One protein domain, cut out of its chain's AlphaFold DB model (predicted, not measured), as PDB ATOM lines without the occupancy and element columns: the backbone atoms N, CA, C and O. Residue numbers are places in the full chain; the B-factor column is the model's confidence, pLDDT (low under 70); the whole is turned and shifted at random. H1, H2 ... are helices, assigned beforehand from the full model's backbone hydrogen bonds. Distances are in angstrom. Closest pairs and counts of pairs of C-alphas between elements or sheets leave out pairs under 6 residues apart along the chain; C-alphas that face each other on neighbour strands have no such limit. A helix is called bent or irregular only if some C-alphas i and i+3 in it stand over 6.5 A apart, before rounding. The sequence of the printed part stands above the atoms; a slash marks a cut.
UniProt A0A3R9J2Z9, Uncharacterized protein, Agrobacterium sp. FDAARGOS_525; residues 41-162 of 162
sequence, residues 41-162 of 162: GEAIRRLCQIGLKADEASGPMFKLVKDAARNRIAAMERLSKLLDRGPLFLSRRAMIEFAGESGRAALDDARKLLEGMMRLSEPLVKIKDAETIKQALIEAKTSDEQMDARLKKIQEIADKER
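Overview. This is residues 41 to 162 of the 162 residues of an uncharacterized protein of Agrobacterium sp. FDAARGOS_525 (UniProt A0A3R9J2Z9). A long, narrow helical hairpin of H1 and H2, side by side, makes the length of this rod. At the end away from residue 88, H3 folds back along the last part of H2 and then splays off, so that residues 152 to 162 stick out. The printed part has 122 residues with three named helices, H1, H2 and H3 in that order, and no named strand: all helix. It is only just extended, close to loose, with a radius of gyration of the C-alphas of 20.6 A, and it spans 71 by 31 by 16 A.

Arrangement. Start with H1, residues 41 to 83, assigned as one helix by its hydrogen bonds but bent: C-alphas 56 and 59 are 6.7 A apart. Its arms, H1a, residues 41 to 56, and H1b, residues 59 to 83, stand at a shallow tilt of 33 degrees, only just short of steep. H1b and H2, residues 92 to 129, form a hairpin, at a shallow tilt of 15 degrees; their closest C-alphas, of Met 61 and Gly 116, are 5.3 A apart. H2 and H3, residues 133 to 160, form another at 18 degrees, where H2 touches with residues 119 to 129 alone; look at Ile 127 and Ala 136, the closest C-alphas, 4.5 A apart. H1a, H2 and H3 are an up and down bundle, helices aligned together, each running against the one before. H1a and H3 only just touch, with 3 pairs of C-alphas within 8 A, the closest being Arg 46 and Ile 133 at 6.5 A; H1b and H3 are apart. Every O i to N i+4 pair is within hydrogen-bond range in H1a, H1b and H3, and 32 of 34 are in H2.

Along the chain. Find C-alpha 41 at (55.645, 14.745, -30.175), where H1a begins its 22.8 A; H1b then runs 36.4 A. H2 runs 53.4 A from C-alpha 92 at (-2.078, 37.560, -9.405), and is only just irregular, C-alphas 120 and 123 being 6.8 A apart. H3 runs 40.5 A to C-alpha 160 at (7.573, 28.465, -35.121).

Size, cuts and confidence. The farthest C-alphas, of Gly 41 and Leu 88, are 71.5 A apart. The printed part has no cut; the link from H1 to H2 is short and that from H2 to H3 tight. Mean pLDDT of the printed part is 83.1; look for values under 70 at 15 residues, among them 88 to 89 and 160 to 162.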
ATOM      1  N   GLY A  41      55.821  13.592 -29.288       91.38
ATOM      2  CA  GLY A  41      55.645  14.745 -30.175       91.38
ATOM      3  C   GLY A  41      54.226  14.873 -30.740       91.38
ATOM      4  O   GLY A  41      53.782  15.974 -31.052       91.38
ATOM      5  N   GLU A  42      53.485  13.774 -30.888       89.50
ATOM      6  CA  GLU A  42      52.054  13.844 -31.185       89.50
ATOM      7  C   GLU A  42      51.248  14.304 -29.975       89.50
ATOM      8  O   GLU A  42      50.412  15.191 -30.124       89.50
ATOM      9  N   ALA A  43      51.551  13.775 -28.791       93.38
ATOM     10  CA  ALA A  43      50.879  14.173 -27.564       93.38
ATOM     11  C   ALA A  43      51.014  15.679 -27.294       93.38
ATOM     12  O   ALA A  43      50.009  16.362 -27.124       93.38
ATOM     13  N   ILE A  44      52.237  16.213 -27.390       93.88
ATOM     14  CA  ILE A  44      52.517  17.650 -27.248       93.88
ATOM     15  C   ILE A  44      51.676  18.465 -28.231       93.88
ATOM     16  O   ILE A  44      50.993  19.402 -27.836       93.88
ATOM     17  N   ARG A  45      51.667  18.095 -29.519       90.62
ATOM     18  CA  ARG A  45      50.883  18.833 -30.518       90.62
ATOM     19  C   ARG A  45      49.382  18.791 -30.219       90.62
ATOM     20  O   ARG A  45      48.728  19.809 -30.412       90.62
ATOM     21  N   ARG A  46      48.834  17.661 -29.752       91.75
ATOM     22  CA  ARG A  46      47.417  17.574 -29.349       91.75
ATOM     23  C   ARG A  46      47.117  18.481 -28.168       91.75
ATOM     24  O   ARG A  46      46.162  19.240 -28.241       91.75
ATOM     25  N   LEU A  47      47.952  18.445 -27.134       94.44
ATOM     26  CA  LEU A  47      47.817  19.314 -25.967       94.44
ATOM     27  C   LEU A  47      47.879  20.797 -26.354       94.44
ATOM     28  O   LEU A  47      47.055  21.572 -25.881       94.44
ATOM     29  N   CYS A  48      48.760  21.185 -27.284       93.19
ATOM     30  CA  CYS A  48      48.771  22.549 -27.815       93.19
ATOM     31  C   CYS A  48      47.453  22.907 -28.518       93.19
ATOM     32  O   CYS A  48      46.916  23.983 -28.284       93.19
ATOM     33  N   GLN A  49      46.910  22.021 -29.360       89.75
ATOM     34  CA  GLN A  49      45.628  22.271 -30.035       89.75
ATOM     35  C   GLN A  49      44.457  22.354 -29.046       89.75
ATOM     36  O   GLN A  49      43.608  23.229 -29.184       89.75
ATOM     37  N   ILE A  50      44.444  21.494 -28.023       90.62
ATOM     38  CA  ILE A  50      43.488  21.544 -26.906       90.62
ATOM     39  C   ILE A  50      43.591  22.896 -26.196       90.62
ATOM     40  O   ILE A  50      42.573  23.549 -25.997       90.62
ATOM     41  N   GLY A  51      44.806  23.341 -25.863       92.00
ATOM     42  CA  GLY A  51      45.041  24.630 -25.211       92.00
ATOM     43  C   GLY A  51      44.545  25.812 -26.043       92.00
ATOM     44  O   GLY A  51      43.808  26.645 -25.529       92.00
ATOM     45  N   LEU A  52      44.874  25.847 -27.339       91.31
ATOM     46  CA  LEU A  52      44.427  26.904 -28.254       91.31
ATOM     47  C   LEU A  52      42.900  26.944 -28.392       91.31
ATOM     48  O   LEU A  52      42.304  28.017 -28.356       91.31
ATOM     49  N   LYS A  53      42.255  25.780 -28.516       86.56
ATOM     50  CA  LYS A  53      40.792  25.690 -28.625       86.56
ATOM     51  C   LYS A  53      40.086  26.055 -27.324       86.56
ATOM     52  O   LYS A  53      39.057  26.725 -27.352       86.56
ATOM     53  N   ALA A  54      40.643  25.642 -26.188       89.50
ATOM     54  CA  ALA A  54      40.123  26.015 -24.882       89.50
ATOM     55  C   ALA A  54      40.226  27.532 -24.654       89.50
ATOM     56  O   ALA A  54      39.262  28.132 -24.186       89.50
ATOM     57  N   ASP A  55      41.347  28.155 -25.027       91.00
ATOM     58  CA  ASP A  55      41.532  29.607 -24.934       91.00
ATOM     59  C   ASP A  55      40.491  30.359 -25.781       91.00
ATOM     60  O   ASP A  55      39.746  31.185 -25.247       91.00
ATOM     61  N   GLU A  56      40.334  29.964 -27.052       88.62
ATOM     62  CA  GLU A  56      39.354  30.528 -27.995       88.62
ATOM     63  C   GLU A  56      37.910  30.475 -27.454       88.62
ATOM     64  O   GLU A  56      37.161  31.451 -27.547       88.62
ATOM     65  N   ALA A  57      37.513  29.351 -26.847       85.88
ATOM     66  CA  ALA A  57      36.145  29.138 -26.373       85.88
ATOM     67  C   ALA A  57      35.878  29.657 -24.942       85.88
ATOM     68  O   ALA A  57      34.730  29.960 -24.595       85.88
ATOM     69  N   SER A  58      36.907  29.791 -24.101       88.50
ATOM     70  CA  SER A  58      36.748  30.140 -22.681       88.50
ATOM     71  C   SER A  58      36.194  31.554 -22.462       88.50
ATOM     72  O   SER A  58      35.277  31.747 -21.659       88.50
ATOM     73  N   GLY A  59      36.692  32.550 -23.200       90.06
ATOM     74  CA  GLY A  59      36.263  33.948 -23.087       90.06
ATOM     75  C   GLY A  59      34.759  34.144 -23.336       90.06
ATOM     76  O   GLY A  59      34.066  34.703 -22.474       90.06
ATOM     77  N   PRO A  60      34.219  33.662 -24.475       90.56
ATOM     78  CA  PRO A  60      32.782  33.649 -24.736       90.56
ATOM     79  C   PRO A  60      31.977  32.948 -23.637       90.56
ATOM     80  O   PRO A  60      30.968  33.494 -23.187       90.56
ATOM     81  N   MET A  61      32.443  31.797 -23.140       90.12
ATOM     82  CA  MET A  61      31.760  31.061 -22.072       90.12
ATOM     83  C   MET A  61      31.675  31.879 -20.773       90.12
ATOM     84  O   MET A  61      30.597  32.029 -20.194       90.12
ATOM     85  N   PHE A  62      32.778  32.502 -20.347       91.75
ATOM     86  CA  PHE A  62      32.776  33.387 -19.177       91.75
ATOM     87  C   PHE A  62      31.837  34.583 -19.342       91.75
ATOM     88  O   PHE A  62      31.228  35.035 -18.369       91.75
ATOM     89  N   LYS A  63      31.712  35.126 -20.556       93.12
ATOM     90  CA  LYS A  63      30.758  36.204 -20.835       93.12
ATOM     91  C   LYS A  63      29.317  35.731 -20.636       93.12
ATOM     92  O   LYS A  63      28.577  36.402 -19.925       93.12
ATOM     93  N   LEU A  64      28.961  34.563 -21.171       92.62
ATOM     94  CA  LEU A  64      27.625  33.980 -21.015       92.62
ATOM     95  C   LEU A  64      27.265  33.745 -19.543       92.62
ATOM     96  O   LEU A  64      26.176  34.118 -19.115       92.62
ATOM     97  N   VAL A  65      28.196  33.205 -18.747       94.50
ATOM     98  CA  VAL A  65      27.996  33.007 -17.299       94.50
ATOM     99  C   VAL A  65      27.759  34.335 -16.583       94.50
ATOM    100  O   VAL A  65      26.822  34.452 -15.792       94.50
ATOM    101  N   LYS A  66      28.569  35.361 -16.877       96.62
ATOM    102  CA  LYS A  66      28.395  36.700 -16.290       96.62
ATOM    103  C   LYS A  66      27.052  37.318 -16.661       96.62
ATOM    104  O   LYS A  66      26.404  37.907 -15.799       96.62
ATOM    105  N   ASP A  67      26.644  37.206 -17.918       94.69
ATOM    106  CA  ASP A  67      25.396  37.792 -18.398       94.69
ATOM    107  C   ASP A  67      24.185  37.081 -17.775       94.69
ATOM    108  O   ASP A  67      23.308  37.753 -17.236       94.69
ATOM    109  N   ALA A  68      24.196  35.746 -17.706       94.56
ATOM    110  CA  ALA A  68      23.163  34.969 -17.017       94.56
ATOM    111  C   ALA A  68      23.063  35.329 -15.522       94.56
ATOM    112  O   ALA A  68      21.966  35.519 -14.988       94.56
ATOM    113  N   ALA A  69      24.202  35.483 -14.837       95.38
ATOM    114  CA  ALA A  69      24.228  35.898 -13.437       95.38
ATOM    115  C   ALA A  69      23.640  37.307 -13.249       95.38
ATOM    116  O   ALA A  69      22.786  37.504 -12.383       95.38
ATOM    117  N   ARG A  70      24.032  38.277 -14.088       95.94
ATOM    118  CA  ARG A  70      23.473  39.640 -14.056       95.94
ATOM    119  C   ARG A  70      21.973  39.650 -14.318       95.94
ATOM    120  O   ARG A  70      21.242  40.309 -13.583       95.94
ATOM    121  N   ASN A  71      21.513  38.907 -15.324       93.44
ATOM    122  CA  ASN A  71      20.094  38.786 -15.647       93.44
ATOM    123  C   ASN A  71      19.310  38.250 -14.447       93.44
ATOM    124  O   ASN A  71      18.230  38.755 -14.129       93.44
ATOM    125  N   ARG A  72      19.881  37.272 -13.734       93.31
ATOM    126  CA  ARG A  72      19.241  36.672 -12.566       93.31
ATOM    127  C   ARG A  72      19.208  37.595 -11.355       93.31
ATOM    128  O   ARG A  72      18.169  37.684 -10.705       93.31
ATOM    129  N   ILE A  73      20.297  38.316 -11.091       95.88
ATOM    130  CA  ILE A  73      20.346  39.347 -10.046       95.88
ATOM    131  C   ILE A  73      19.297  40.426 -10.336       95.88
ATOM    132  O   ILE A  73      18.471  40.722  -9.476       95.88
ATOM    133  N   ALA A  74      19.244  40.935 -11.570       93.81
ATOM    134  CA  ALA A  74      18.266  41.943 -11.969       93.81
ATOM    135  C   ALA A  74      16.813  41.447 -11.838       93.81
ATOM    136  O   ALA A  74      15.931  42.208 -11.440       93.81
ATOM    137  N   ALA A  75      16.540  40.174 -12.148       93.44
ATOM    138  CA  ALA A  75      15.221  39.579 -11.934       93.44
ATOM    139  C   ALA A  75      14.855  39.521 -10.440       93.44
ATOM    140  O   ALA A  75      13.732  39.864 -10.075       93.44
ATOM    141  N   MET A  76      15.802  39.158  -9.571       92.38
ATOM    142  CA  MET A  76      15.578  39.132  -8.122       92.38
ATOM    143  C   MET A  76      15.370  40.524  -7.529       92.38
ATOM    144  O   MET A  76      14.480  40.705  -6.703       92.38
ATOM    145  N   GLU A  77      16.104  41.534  -7.994       93.56
ATOM    146  CA  GLU A  77      15.869  42.924  -7.588       93.56
ATOM    147  C   GLU A  77      14.473  43.413  -7.988       93.56
ATOM    148  O   GLU A  77      13.806  44.105  -7.216       93.56
ATOM    149  N   ARG A  78      14.002  43.050  -9.190       90.56
ATOM    150  CA  ARG A  78      12.633  43.359  -9.632       90.56
ATOM    151  C   ARG A  78      11.596  42.656  -8.763       90.56
ATOM    152  O   ARG A  78      10.610  43.291  -8.401       90.56
ATOM    153  N   LEU A  79      11.833  41.393  -8.400       90.38
ATOM    154  CA  LEU A  79      10.954  40.650  -7.497       90.38
ATOM    155  C   LEU A  79      10.894  41.296  -6.113       90.38
ATOM    156  O   LEU A  79       9.798  41.523  -5.612       90.38
ATOM    157  N   SER A  80      12.042  41.642  -5.525       90.31
ATOM    158  CA  SER A  80      12.101  42.338  -4.232       90.31
ATOM    159  C   SER A  80      11.283  43.623  -4.279       90.31
ATOM    160  O   SER A  80      10.355  43.788  -3.496       90.31
ATOM    161  N   LYS A  81      11.523  44.476  -5.284       89.19
ATOM    162  CA  LYS A  81      10.771  45.726  -5.474       89.19
ATOM    163  C   LYS A  81       9.271  45.507  -5.671       89.19
ATOM    164  O   LYS A  81       8.490  46.398  -5.352       89.19
ATOM    165  N   LEU A  82       8.863  44.378  -6.252       86.25
ATOM    166  CA  LEU A  82       7.453  44.025  -6.406       86.25
ATOM    167  C   LEU A  82       6.841  43.609  -5.062       86.25
ATOM    168  O   LEU A  82       5.731  44.033  -4.750       86.25
ATOM    169  N   LEU A  83       7.573  42.825  -4.266       86.31
ATOM    170  CA  LEU A  83       7.149  42.370  -2.941       86.31
ATOM    171  C   LEU A  83       7.083  43.523  -1.925       86.31
ATOM    172  O   LEU A  83       6.123  43.605  -1.160       86.31
ATOM    173  N   ASP A  84       8.031  44.460  -1.987       87.50
ATOM    174  CA  ASP A  84       8.115  45.631  -1.100       87.50
ATOM    175  C   ASP A  84       6.936  46.607  -1.264       87.50
ATOM    176  O   ASP A  84       6.660  47.412  -0.375       87.50
ATOM    177  N   ARG A  85       6.191  46.537  -2.377       82.12
ATOM    178  CA  ARG A  85       4.990  47.367  -2.594       82.12
ATOM    179  C   ARG A  85       3.801  46.948  -1.724       82.12
ATOM    180  O   ARG A  85       2.829  47.691  -1.652       82.12
ATOM    181  N   GLY A  86       3.869  45.796  -1.057       75.75
ATOM    182  CA  GLY A  86       2.830  45.312  -0.153       75.75
ATOM    183  C   GLY A  86       1.662  44.585  -0.847       75.75
ATOM    184  O   GLY A  86       1.509  44.619  -2.071       75.75
ATOM    185  N   PRO A  87       0.806  43.904  -0.061       70.00
ATOM    186  CA  PRO A  87      -0.164  42.924  -0.562       70.00
ATOM    187  C   PRO A  87      -1.274  43.506  -1.448       70.00
ATOM    188  O   PRO A  87      -1.804  42.786  -2.288       70.00
ATOM    189  N   LEU A  88      -1.601  44.801  -1.328       66.31
ATOM    190  CA  LEU A  88      -2.598  45.453  -2.192       66.31
ATOM    191  C   LEU A  88      -2.140  45.579  -3.659       66.31
ATOM    192  O   LEU A  88      -2.977  45.661  -4.554       66.31
ATOM    193  N   PHE A  89      -0.827  45.605  -3.908       63.38
ATOM    194  CA  PHE A  89      -0.242  45.840  -5.236       63.38
ATOM    195  C   PHE A  89       0.314  44.560  -5.885       63.38
ATOM    196  O   PHE A  89       0.613  44.546  -7.082       63.38
ATOM    197  N   LEU A  90       0.390  43.459  -5.129       79.25
ATOM    198  CA  LEU A  90       0.749  42.118  -5.600       79.25
ATOM    199  C   LEU A  90      -0.458  41.422  -6.243       79.25
ATOM    200  O   LEU A  90      -1.032  40.475  -5.707       79.25
ATOM    201  N   SER A  91      -0.860  41.895  -7.423       86.12
ATOM    202  CA  SER A  91      -1.912  41.212  -8.179       86.12
ATOM    203  C   SER A  91      -1.429  39.851  -8.699       86.12
ATOM    204  O   SER A  91      -0.277  39.690  -9.114       86.12
ATOM    205  N   ARG A  92      -2.340  38.869  -8.772       84.81
ATOM    206  CA  ARG A  92      -2.078  37.560  -9.405       84.81
ATOM    207  C   ARG A  92      -1.510  37.717 -10.819       84.81
ATOM    208  O   ARG A  92      -0.637  36.954 -11.216       84.81
ATOM    209  N   ARG A  93      -1.992  38.713 -11.567       87.75
ATOM    210  CA  ARG A  93      -1.521  39.015 -12.922       87.75
ATOM    211  C   ARG A  93      -0.057  39.457 -12.932       87.75
ATOM    212  O   ARG A  93       0.713  38.878 -13.684       87.75
ATOM    213  N   ALA A  94       0.330  40.398 -12.068       86.19
ATOM    214  CA  ALA A  94       1.714  40.869 -11.972       86.19
ATOM    215  C   ALA A  94       2.683  39.735 -11.596       86.19
ATOM    216  O   ALA A  94       3.775  39.642 -12.150       86.19
ATOM    217  N   MET A  95       2.259  38.824 -10.712       87.06
ATOM    218  CA  MET A  95       3.050  37.639 -10.363       87.06
ATOM    219  C   MET A  95       3.198  36.661 -11.534       87.06
ATOM    220  O   MET A  95       4.285  36.132 -11.747       87.06
ATOM    221  N   ILE A  96       2.130  36.428 -12.305       89.94
ATOM    222  CA  ILE A  96       2.175  35.563 -13.495       89.94
ATOM    223  C   ILE A  96       3.057  36.178 -14.586       89.94
ATOM    224  O   ILE A  96       3.861  35.462 -15.179       89.94
ATOM    225  N   GLU A  97       2.940  37.483 -14.838       89.00
ATOM    226  CA  GLU A  97       3.776  38.201 -15.809       89.00
ATOM    227  C   GLU A  97       5.254  38.123 -15.406       89.00
ATOM    228  O   GLU A  97       6.076  37.657 -16.195       89.00
ATOM    229  N   PHE A  98       5.582  38.438 -14.148       90.69
ATOM    230  CA  PHE A  98       6.946  38.317 -13.635       90.69
ATOM    231  C   PHE A  98       7.491  36.886 -13.747       90.69
ATOM    232  O   PHE A  98       8.622  36.690 -14.201       90.69
ATOM    233  N   ALA A  99       6.709  35.882 -13.338       89.62
ATOM    234  CA  ALA A  99       7.122  34.483 -13.397       89.62
ATOM    235  C   ALA A  99       7.328  34.017 -14.846       89.62
ATOM    236  O   ALA A  99       8.290  33.307 -15.130       89.62
ATOM    237  N   GLY A 100       6.463  34.449 -15.768       91.06
ATOM    238  CA  GLY A 100       6.574  34.148 -17.193       91.06
ATOM    239  C   GLY A 100       7.808  34.779 -17.833       91.06
ATOM    240  O   GLY A 100       8.566  34.091 -18.516       91.06
ATOM    241  N   GLU A 101       8.051  36.068 -17.591       90.12
ATOM    242  CA  GLU A 101       9.230  36.775 -18.104       90.12
ATOM    243  C   GLU A 101      10.527  36.208 -17.524       90.12
ATOM    244  O   GLU A 101      11.441  35.852 -18.272       90.12
ATOM    245  N   SER A 102      10.586  36.052 -16.200       91.12
ATOM    246  CA  SER A 102      11.759  35.512 -15.508       91.12
ATOM    247  C   SER A 102      12.023  34.062 -15.898       91.12
ATOM    248  O   SER A 102      13.175  33.686 -16.097       91.12
ATOM    249  N   GLY A 103      10.971  33.253 -16.050       88.94
ATOM    250  CA  GLY A 103      11.073  31.870 -16.502       88.94
ATOM    251  C   GLY A 103      11.601  31.760 -17.932       88.94
ATOM    252  O   GLY A 103      12.510  30.976 -18.191       88.94
ATOM    253  N   ARG A 104      11.107  32.581 -18.866       89.06
ATOM    254  CA  ARG A 104      11.607  32.591 -20.254       89.06
ATOM    255  C   ARG A 104      13.056  33.056 -20.338       89.06
ATOM    256  O   ARG A 104      13.853  32.407 -21.009       89.06
ATOM    257  N   ALA A 105      13.401  34.139 -19.642       88.44
ATOM    258  CA  ALA A 105      14.779  34.620 -19.573       88.44
ATOM    259  C   ALA A 105      15.706  33.550 -18.980       88.44
ATOM    260  O   ALA A 105      16.788  33.304 -19.500       88.44
ATOM    261  N   ALA A 106      15.238  32.842 -17.948       90.12
ATOM    262  CA  ALA A 106      15.983  31.762 -17.328       90.12
ATOM    263  C   ALA A 106      16.287  30.600 -18.273       90.12
ATOM    264  O   ALA A 106      17.394  30.061 -18.234       90.12
ATOM    265  N   LEU A 107      15.303  30.203 -19.080       89.31
ATOM    266  CA  LEU A 107      15.461  29.140 -20.065       89.31
ATOM    267  C   LEU A 107      16.395  29.568 -21.201       89.31
ATOM    268  O   LEU A 107      17.218  28.766 -21.632       89.31
ATOM    269  N   ASP A 108      16.320  30.822 -21.652       88.31
ATOM    270  CA  ASP A 108      17.224  31.336 -22.687       88.31
ATOM    271  C   ASP A 108      18.675  31.449 -22.189       88.31
ATOM    272  O   ASP A 108      19.594  31.039 -22.895       88.31
ATOM    273  N   ASP A 109      18.886  31.914 -20.953       90.38
ATOM    274  CA  ASP A 109      20.205  31.908 -20.310       90.38
ATOM    275  C   ASP A 109      20.760  30.475 -20.217       90.38
ATOM    276  O   ASP A 109      21.903  30.223 -20.600       90.38
ATOM    277  N   ALA A 110      19.949  29.517 -19.750       87.88
ATOM    278  CA  ALA A 110      20.352  28.115 -19.630       87.88
ATOM    279  C   ALA A 110      20.692  27.495 -20.992       87.88
ATOM    280  O   ALA A 110      21.704  26.805 -21.116       87.88
ATOM    281  N   ARG A 111      19.892  27.784 -22.025       88.31
ATOM    282  CA  ARG A 111      20.163  27.358 -23.401       88.31
ATOM    283  C   ARG A 111      21.513  27.886 -23.875       88.31
ATOM    284  O   ARG A 111      22.359  27.095 -24.270       88.31
ATOM    285  N   LYS A 112      21.749  29.196 -23.777       88.06
ATOM    286  CA  LYS A 112      23.015  29.816 -24.199       88.06
ATOM    287  C   LYS A 112      24.217  29.237 -23.454       88.06
ATOM    288  O   LYS A 112      25.263  29.026 -24.057       88.06
ATOM    289  N   LEU A 113      24.077  28.962 -22.157       91.12
ATOM    290  CA  LEU A 113      25.132  28.328 -21.367       91.12
ATOM    291  C   LEU A 113      25.431  26.905 -21.836       91.12
ATOM    292  O   LEU A 113      26.601  26.561 -21.976       91.12
ATOM    293  N   LEU A 114      24.403  26.101 -22.113       86.81
ATOM    294  CA  LEU A 114      24.583  24.760 -22.673       86.81
ATOM    295  C   LEU A 114      25.271  24.822 -24.040       86.81
ATOM    296  O   LEU A 114      26.222  24.081 -24.271       86.81
ATOM    297  N   GLU A 115      24.867  25.749 -24.910       84.25
ATOM    298  CA  GLU A 115      25.514  25.975 -26.209       84.25
ATOM    299  C   GLU A 115      26.993  26.355 -26.052       84.25
ATOM    300  O   GLU A 115      27.861  25.791 -26.721       84.25
ATOM    301  N   GLY A 116      27.297  27.272 -25.130       85.62
ATOM    302  CA  GLY A 116      28.666  27.662 -24.803       85.62
ATOM    303  C   GLY A 116      29.499  26.498 -24.260       85.62
ATOM    304  O   GLY A 116      30.639  26.313 -24.686       85.62
ATOM    305  N   MET A 117      28.924  25.672 -23.377       86.38
ATOM    306  CA  MET A 117      29.589  24.473 -22.860       86.38
ATOM    307  C   MET A 117      29.892  23.475 -23.969       86.38
ATOM    308  O   MET A 117      31.007  22.970 -24.023       86.38
ATOM    309  N   MET A 118      28.935  23.215 -24.861       82.00
ATOM    310  CA  MET A 118      29.130  22.281 -25.971       82.00
ATOM    311  C   MET A 118      30.252  22.746 -26.901       82.00
ATOM    312  O   MET A 118      31.137  21.952 -27.217       82.00
ATOM    313  N   ARG A 119      30.279  24.039 -27.251       80.94
ATOM    314  CA  ARG A 119      31.358  24.645 -28.052       80.94
ATOM    315  C   ARG A 119      32.727  24.534 -27.389       80.94
ATOM    316  O   ARG A 119      33.724  24.352 -28.076       80.94
ATOM    317  N   LEU A 120      32.783  24.624 -26.061       84.69
ATOM    318  CA  LEU A 120      34.025  24.415 -25.325       84.69
ATOM    319  C   LEU A 120      34.419  22.933 -25.286       84.69
ATOM    320  O   LEU A 120      35.583  22.619 -25.479       84.69
ATOM    321  N   SER A 121      33.490  22.014 -25.012       83.25
ATOM    322  CA  SER A 121      33.831  20.617 -24.714       83.25
ATOM    323  C   SER A 121      33.995  19.729 -25.947       83.25
ATOM    324  O   SER A 121      34.876  18.871 -25.967       83.25
ATOM    325  N   GLU A 122      33.151  19.890 -26.969       81.19
ATOM    326  CA  GLU A 122      33.064  18.938 -28.084       81.19
ATOM    327  C   GLU A 122      34.347  18.896 -28.938       81.19
ATOM    328  O   GLU A 122      34.845  17.794 -29.195       81.19
ATOM    329  N   PRO A 123      34.975  20.037 -29.297       79.94
ATOM    330  CA  PRO A 123      36.255  20.026 -30.003       79.94
ATOM    331  C   PRO A 123      37.369  19.364 -29.187       79.94
ATOM    332  O   PRO A 123      38.191  18.637 -29.739       79.94
ATOM    333  N   LEU A 124      37.392  19.576 -27.868       83.19
ATOM    334  CA  LEU A 124      38.437  19.038 -26.993       83.19
ATOM    335  C   LEU A 124      38.338  17.516 -26.874       83.19
ATOM    336  O   LEU A 124      39.358  16.833 -26.955       83.19
ATOM    337  N   VAL A 125      37.117  16.985 -26.741       82.94
ATOM    338  CA  VAL A 125      36.863  15.535 -26.731       82.94
ATOM    339  C   VAL A 125      37.278  14.914 -28.062       82.94
ATOM    340  O   VAL A 125      38.021  13.938 -28.076       82.94
ATOM    341  N   LYS A 126      36.911  15.528 -29.193       80.94
ATOM    342  CA  LYS A 126      37.318  15.041 -30.519       80.94
ATOM    343  C   LYS A 126      38.833  15.046 -30.714       80.94
ATOM    344  O   LYS A 126      39.387  14.094 -31.256       80.94
ATOM    345  N   ILE A 127      39.534  16.077 -30.234       79.19
ATOM    346  CA  ILE A 127      41.003  16.121 -30.309       79.19
ATOM    347  C   ILE A 127      41.649  15.027 -29.450       79.19
ATOM    348  O   ILE A 127      42.686  14.470 -29.827       79.19
ATOM    349  N   LYS A 128      41.038  14.718 -28.306       78.56
ATOM    350  CA  LYS A 128      41.487  13.659 -27.407       78.56
ATOM    351  C   LYS A 128      41.312  12.275 -28.041       78.56
ATOM    352  O   LYS A 128      42.287  11.529 -28.108       78.56
ATOM    353  N   ASP A 129      40.124  11.986 -28.563       79.38
ATOM    354  CA  ASP A 129      39.722  10.635 -28.973       79.38
ATOM    355  C   ASP A 129      40.157  10.253 -30.398       79.38
ATOM    356  O   ASP A 129      40.170   9.072 -30.741       79.38
ATOM    357  N   ALA A 130      40.535  11.219 -31.240       76.88
ATOM    358  CA  ALA A 130      40.920  10.932 -32.619       76.88
ATOM    359  C   ALA A 130      42.166  10.034 -32.717       76.88
ATOM    360  O   ALA A 130      43.134  10.178 -31.968       76.88
ATOM    361  N   GLU A 131      42.229   9.178 -33.737       71.00
ATOM    362  CA  GLU A 131      43.425   8.364 -33.995       71.00
ATOM    363  C   GLU A 131      44.615   9.219 -34.446       71.00
ATOM    364  O   GLU A 131      45.763   8.907 -34.137       71.00
ATOM    365  N   THR A 132      44.357  10.341 -35.128       74.44
ATOM    366  CA  THR A 132      45.402  11.266 -35.587       74.44
ATOM    367  C   THR A 132      45.018  12.727 -35.374       74.44
ATOM    368  O   THR A 132      43.851  13.101 -35.427       74.44
ATOM    369  N   ILE A 133      46.020  13.603 -35.247       67.62
ATOM    370  CA  ILE A 133      45.799  15.061 -35.150       67.62
ATOM    371  C   ILE A 133      45.068  15.632 -36.370       67.62
ATOM    372  O   ILE A 133      44.274  16.555 -36.242       67.62
ATOM    373  N   LYS A 134      45.347  15.123 -37.573       69.25
ATOM    374  CA  LYS A 134      44.683  15.631 -38.784       69.25
ATOM    375  C   LYS A 134      43.195  15.324 -38.748       69.25
ATOM    376  O   LYS A 134      42.389  16.196 -39.047       69.25
ATOM    377  N   GLN A 135      42.859  14.107 -38.334       72.75
ATOM    378  CA  GLN A 135      41.484  13.701 -38.117       72.75
ATOM    379  C   GLN A 135      40.832  14.536 -37.010       72.75
ATOM    380  O   GLN A 135      39.782  15.111 -37.257       72.75
ATOM    381  N   ALA A 136      41.506  14.726 -35.870       68.81
ATOM    382  CA  ALA A 136      41.044  15.608 -34.796       68.81
ATOM    383  C   ALA A 136      40.687  17.020 -35.284       68.81
ATOM    384  O   ALA A 136      39.637  17.548 -34.934       68.81
ATOM    385  N   LEU A 137      41.547  17.639 -36.098       68.06
ATOM    386  CA  LEU A 137      41.332  18.999 -36.602       68.06
ATOM    387  C   LEU A 137      40.173  19.077 -37.602       68.06
ATOM    388  O   LEU A 137      39.405  20.038 -37.570       68.06
ATOM    389  N   ILE A 138      40.030  18.071 -38.468       74.69
ATOM    390  CA  ILE A 138      38.894  17.972 -39.393       74.69
ATOM    391  C   ILE A 138      37.600  17.773 -38.600       74.69
ATOM    392  O   ILE A 138      36.649  18.521 -38.788       74.69
ATOM    393  N   GLU A 139      37.574  16.820 -37.670       70.31
ATOM    394  CA  GLU A 139      36.389  16.478 -36.883       70.31
ATOM    395  C   GLU A 139      35.954  17.596 -35.936       70.31
ATOM    396  O   GLU A 139      34.749  17.791 -35.759       70.31
ATOM    397  N   ALA A 140      36.905  18.331 -35.348       67.00
ATOM    398  CA  ALA A 140      36.637  19.518 -34.543       67.00
ATOM    399  C   ALA A 140      35.981  20.613 -35.395       67.00
ATOM    400  O   ALA A 140      34.920  21.113 -35.033       67.00
ATOM    401  N   LYS A 141      36.540  20.906 -36.577       70.56
ATOM    402  CA  LYS A 141      35.979  21.901 -37.501       70.56
ATOM    403  C   LYS A 141      34.585  21.508 -38.000       70.56
ATOM    404  O   LYS A 141      33.673  22.327 -38.002       70.56
ATOM    405  N   THR A 142      34.397  20.246 -38.380       72.62
ATOM    406  CA  THR A 142      33.082  19.732 -38.785       72.62
ATOM    407  C   THR A 142      32.095  19.713 -37.611       72.62
ATOM    408  O   THR A 142      30.899  19.865 -37.834       72.62
ATOM    409  N   SER A 143      32.567  19.559 -36.366       68.75
ATOM    410  CA  SER A 143      31.726  19.696 -35.167       68.75
ATOM    411  C   SER A 143      31.131  21.083 -35.053       68.75
ATOM    412  O   SER A 143      29.924  21.197 -34.880       68.75
ATOM    413  N   ASP A 144      31.970  22.111 -35.178       68.56
ATOM    414  CA  ASP A 144      31.542  23.504 -35.056       68.56
ATOM    415  C   ASP A 144      30.481  23.828 -36.120       68.56
ATOM    416  O   ASP A 144      29.403  24.331 -35.800       68.56
ATOM    417  N   GLU A 145      30.720  23.418 -37.371       73.25
ATOM    418  CA  GLU A 145      29.780  23.603 -38.487       73.25
ATOM    419  C   GLU A 145      28.451  22.847 -38.272       73.25
ATOM    420  O   GLU A 145      27.363  23.385 -38.505       73.25
ATOM    421  N   GLN A 146      28.513  21.596 -37.804       72.25
ATOM    422  CA  GLN A 146      27.321  20.804 -37.481       72.25
ATOM    423  C   GLN A 146      26.564  21.371 -36.281       72.25
ATOM    424  O   GLN A 146      25.331  21.285 -36.234       72.25
ATOM    425  N   MET A 147      27.280  21.943 -35.316       72.00
ATOM    426  CA  MET A 147      26.681  22.575 -34.156       72.00
ATOM    427  C   MET A 147      25.919  23.823 -34.556       72.00
ATOM    428  O   MET A 147      24.735  23.917 -34.244       72.00
ATOM    429  N   ASP A 148      26.524  24.712 -35.335       74.69
ATOM    430  CA  ASP A 148      25.843  25.905 -35.837       74.69
ATOM    431  C   ASP A 148      24.575  25.548 -36.631       74.69
ATOM    432  O   ASP A 148      23.523  26.168 -36.446       74.69
ATOM    433  N   ALA A 149      24.619  24.485 -37.442       75.56
ATOM    434  CA  ALA A 149      23.448  23.982 -38.157       75.56
ATOM    435  C   ALA A 149      22.349  23.441 -37.217       75.56
ATOM    436  O   ALA A 149      21.160  23.701 -37.433       75.56
ATOM    437  N   ARG A 150      22.719  22.704 -36.160       73.69
ATOM    438  CA  ARG A 150      21.774  22.195 -35.146       73.69
ATOM    439  C   ARG A 150      21.138  23.329 -34.346       73.69
ATOM    440  O   ARG A 150      19.924  23.308 -34.156       73.69
ATOM    441  N   LEU A 151      21.926  24.317 -33.925       69.56
ATOM    442  CA  LEU A 151      21.431  25.480 -33.184       69.56
ATOM    443  C   LEU A 151      20.447  26.289 -34.021       69.56
ATOM    444  O   LEU A 151      19.360  26.611 -33.547       69.56
ATOM    445  N   LYS A 152      20.771  26.520 -35.297       77.12
ATOM    446  CA  LYS A 152      19.870  27.200 -36.228       77.12
ATOM    447  C   LYS A 152      18.532  26.467 -36.369       77.12
ATOM    448  O   LYS A 152      17.481  27.095 -36.299       77.12
ATOM    449  N   LYS A 153      18.556  25.135 -36.471       76.19
ATOM    450  CA  LYS A 153      17.340  24.313 -36.554       76.19
ATOM    451  C   LYS A 153      16.502  24.354 -35.270       76.19
ATOM    452  O   LYS A 153      15.279  24.397 -35.347       76.19
ATOM    453  N   ILE A 154      17.137  24.342 -34.097       70.88
ATOM    454  CA  ILE A 154      16.442  24.487 -32.804       70.88
ATOM    455  C   ILE A 154      15.779  25.863 -32.710       70.88
ATOM    456  O   ILE A 154      14.637  25.966 -32.270       70.88
ATOM    457  N   GLN A 155      16.470  26.906 -33.164       68.56
ATOM    458  CA  GLN A 155      15.951  28.267 -33.155       68.56
ATOM    459  C   GLN A 155      14.749  28.425 -34.098       68.56
ATOM    460  O   GLN A 155      13.727  28.966 -33.695       68.56
ATOM    461  N   GLU A 156      14.803  27.830 -35.291       75.56
ATOM    462  CA  GLU A 156      13.670  27.780 -36.227       75.56
ATOM    463  C   GLU A 156      12.442  27.038 -35.667       75.56
ATOM    464  O   GLU A 156      11.312  27.375 -36.019       75.56
ATOM    465  N   ILE A 157      12.636  26.023 -34.816       72.69
ATOM    466  CA  ILE A 157      11.534  25.327 -34.131       72.69
ATOM    467  C   ILE A 157      10.950  26.225 -33.036       72.69
ATOM    468  O   ILE A 157       9.737  26.407 -32.982       72.69
ATOM    469  N   ALA A 158      11.806  26.832 -32.212       63.50
ATOM    470  CA  ALA A 158      11.382  27.720 -31.131       63.50
ATOM    471  C   ALA A 158      10.636  28.970 -31.638       63.50
ATOM    472  O   ALA A 158       9.720  29.446 -30.970       63.50
ATOM    473  N   ASP A 159      11.002  29.477 -32.818       70.19
ATOM    474  CA  ASP A 159      10.344  30.623 -33.454       70.19
ATOM    475  C   ASP A 159       9.024  30.245 -34.151       70.19
ATOM    476  O   ASP A 159       8.157  31.098 -34.304       70.19
ATOM    477  N   LYS A 160       8.836  28.975 -34.547       66.69
ATOM    478  CA  LYS A 160       7.573  28.465 -35.121       66.69
ATOM    479  C   LYS A 160       6.496  28.158 -34.079       66.69
ATOM    480  O   LYS A 160       5.331  28.047 -34.446       66.69
ATOM    481  N   GLU A 161       6.880  27.985 -32.817       53.09
ATOM    482  CA  GLU A 161       5.964  27.712 -31.698       53.09
ATOM    483  C   GLU A 161       5.558  28.980 -30.913       53.09
ATOM    484  O   GLU A 161       4.846  28.879 -29.911       53.09
ATOM    485  N   ARG A 162       5.995  30.170 -31.354       48.12
ATOM    486  CA  ARG A 162       5.574  31.484 -30.833       48.12
ATOM    487  C   ARG A 162       4.490  32.119 -31.693       48.12
ATOM    488  O   ARG A 162       3.647  32.817 -31.088       48.12
TER     489      ARG A 162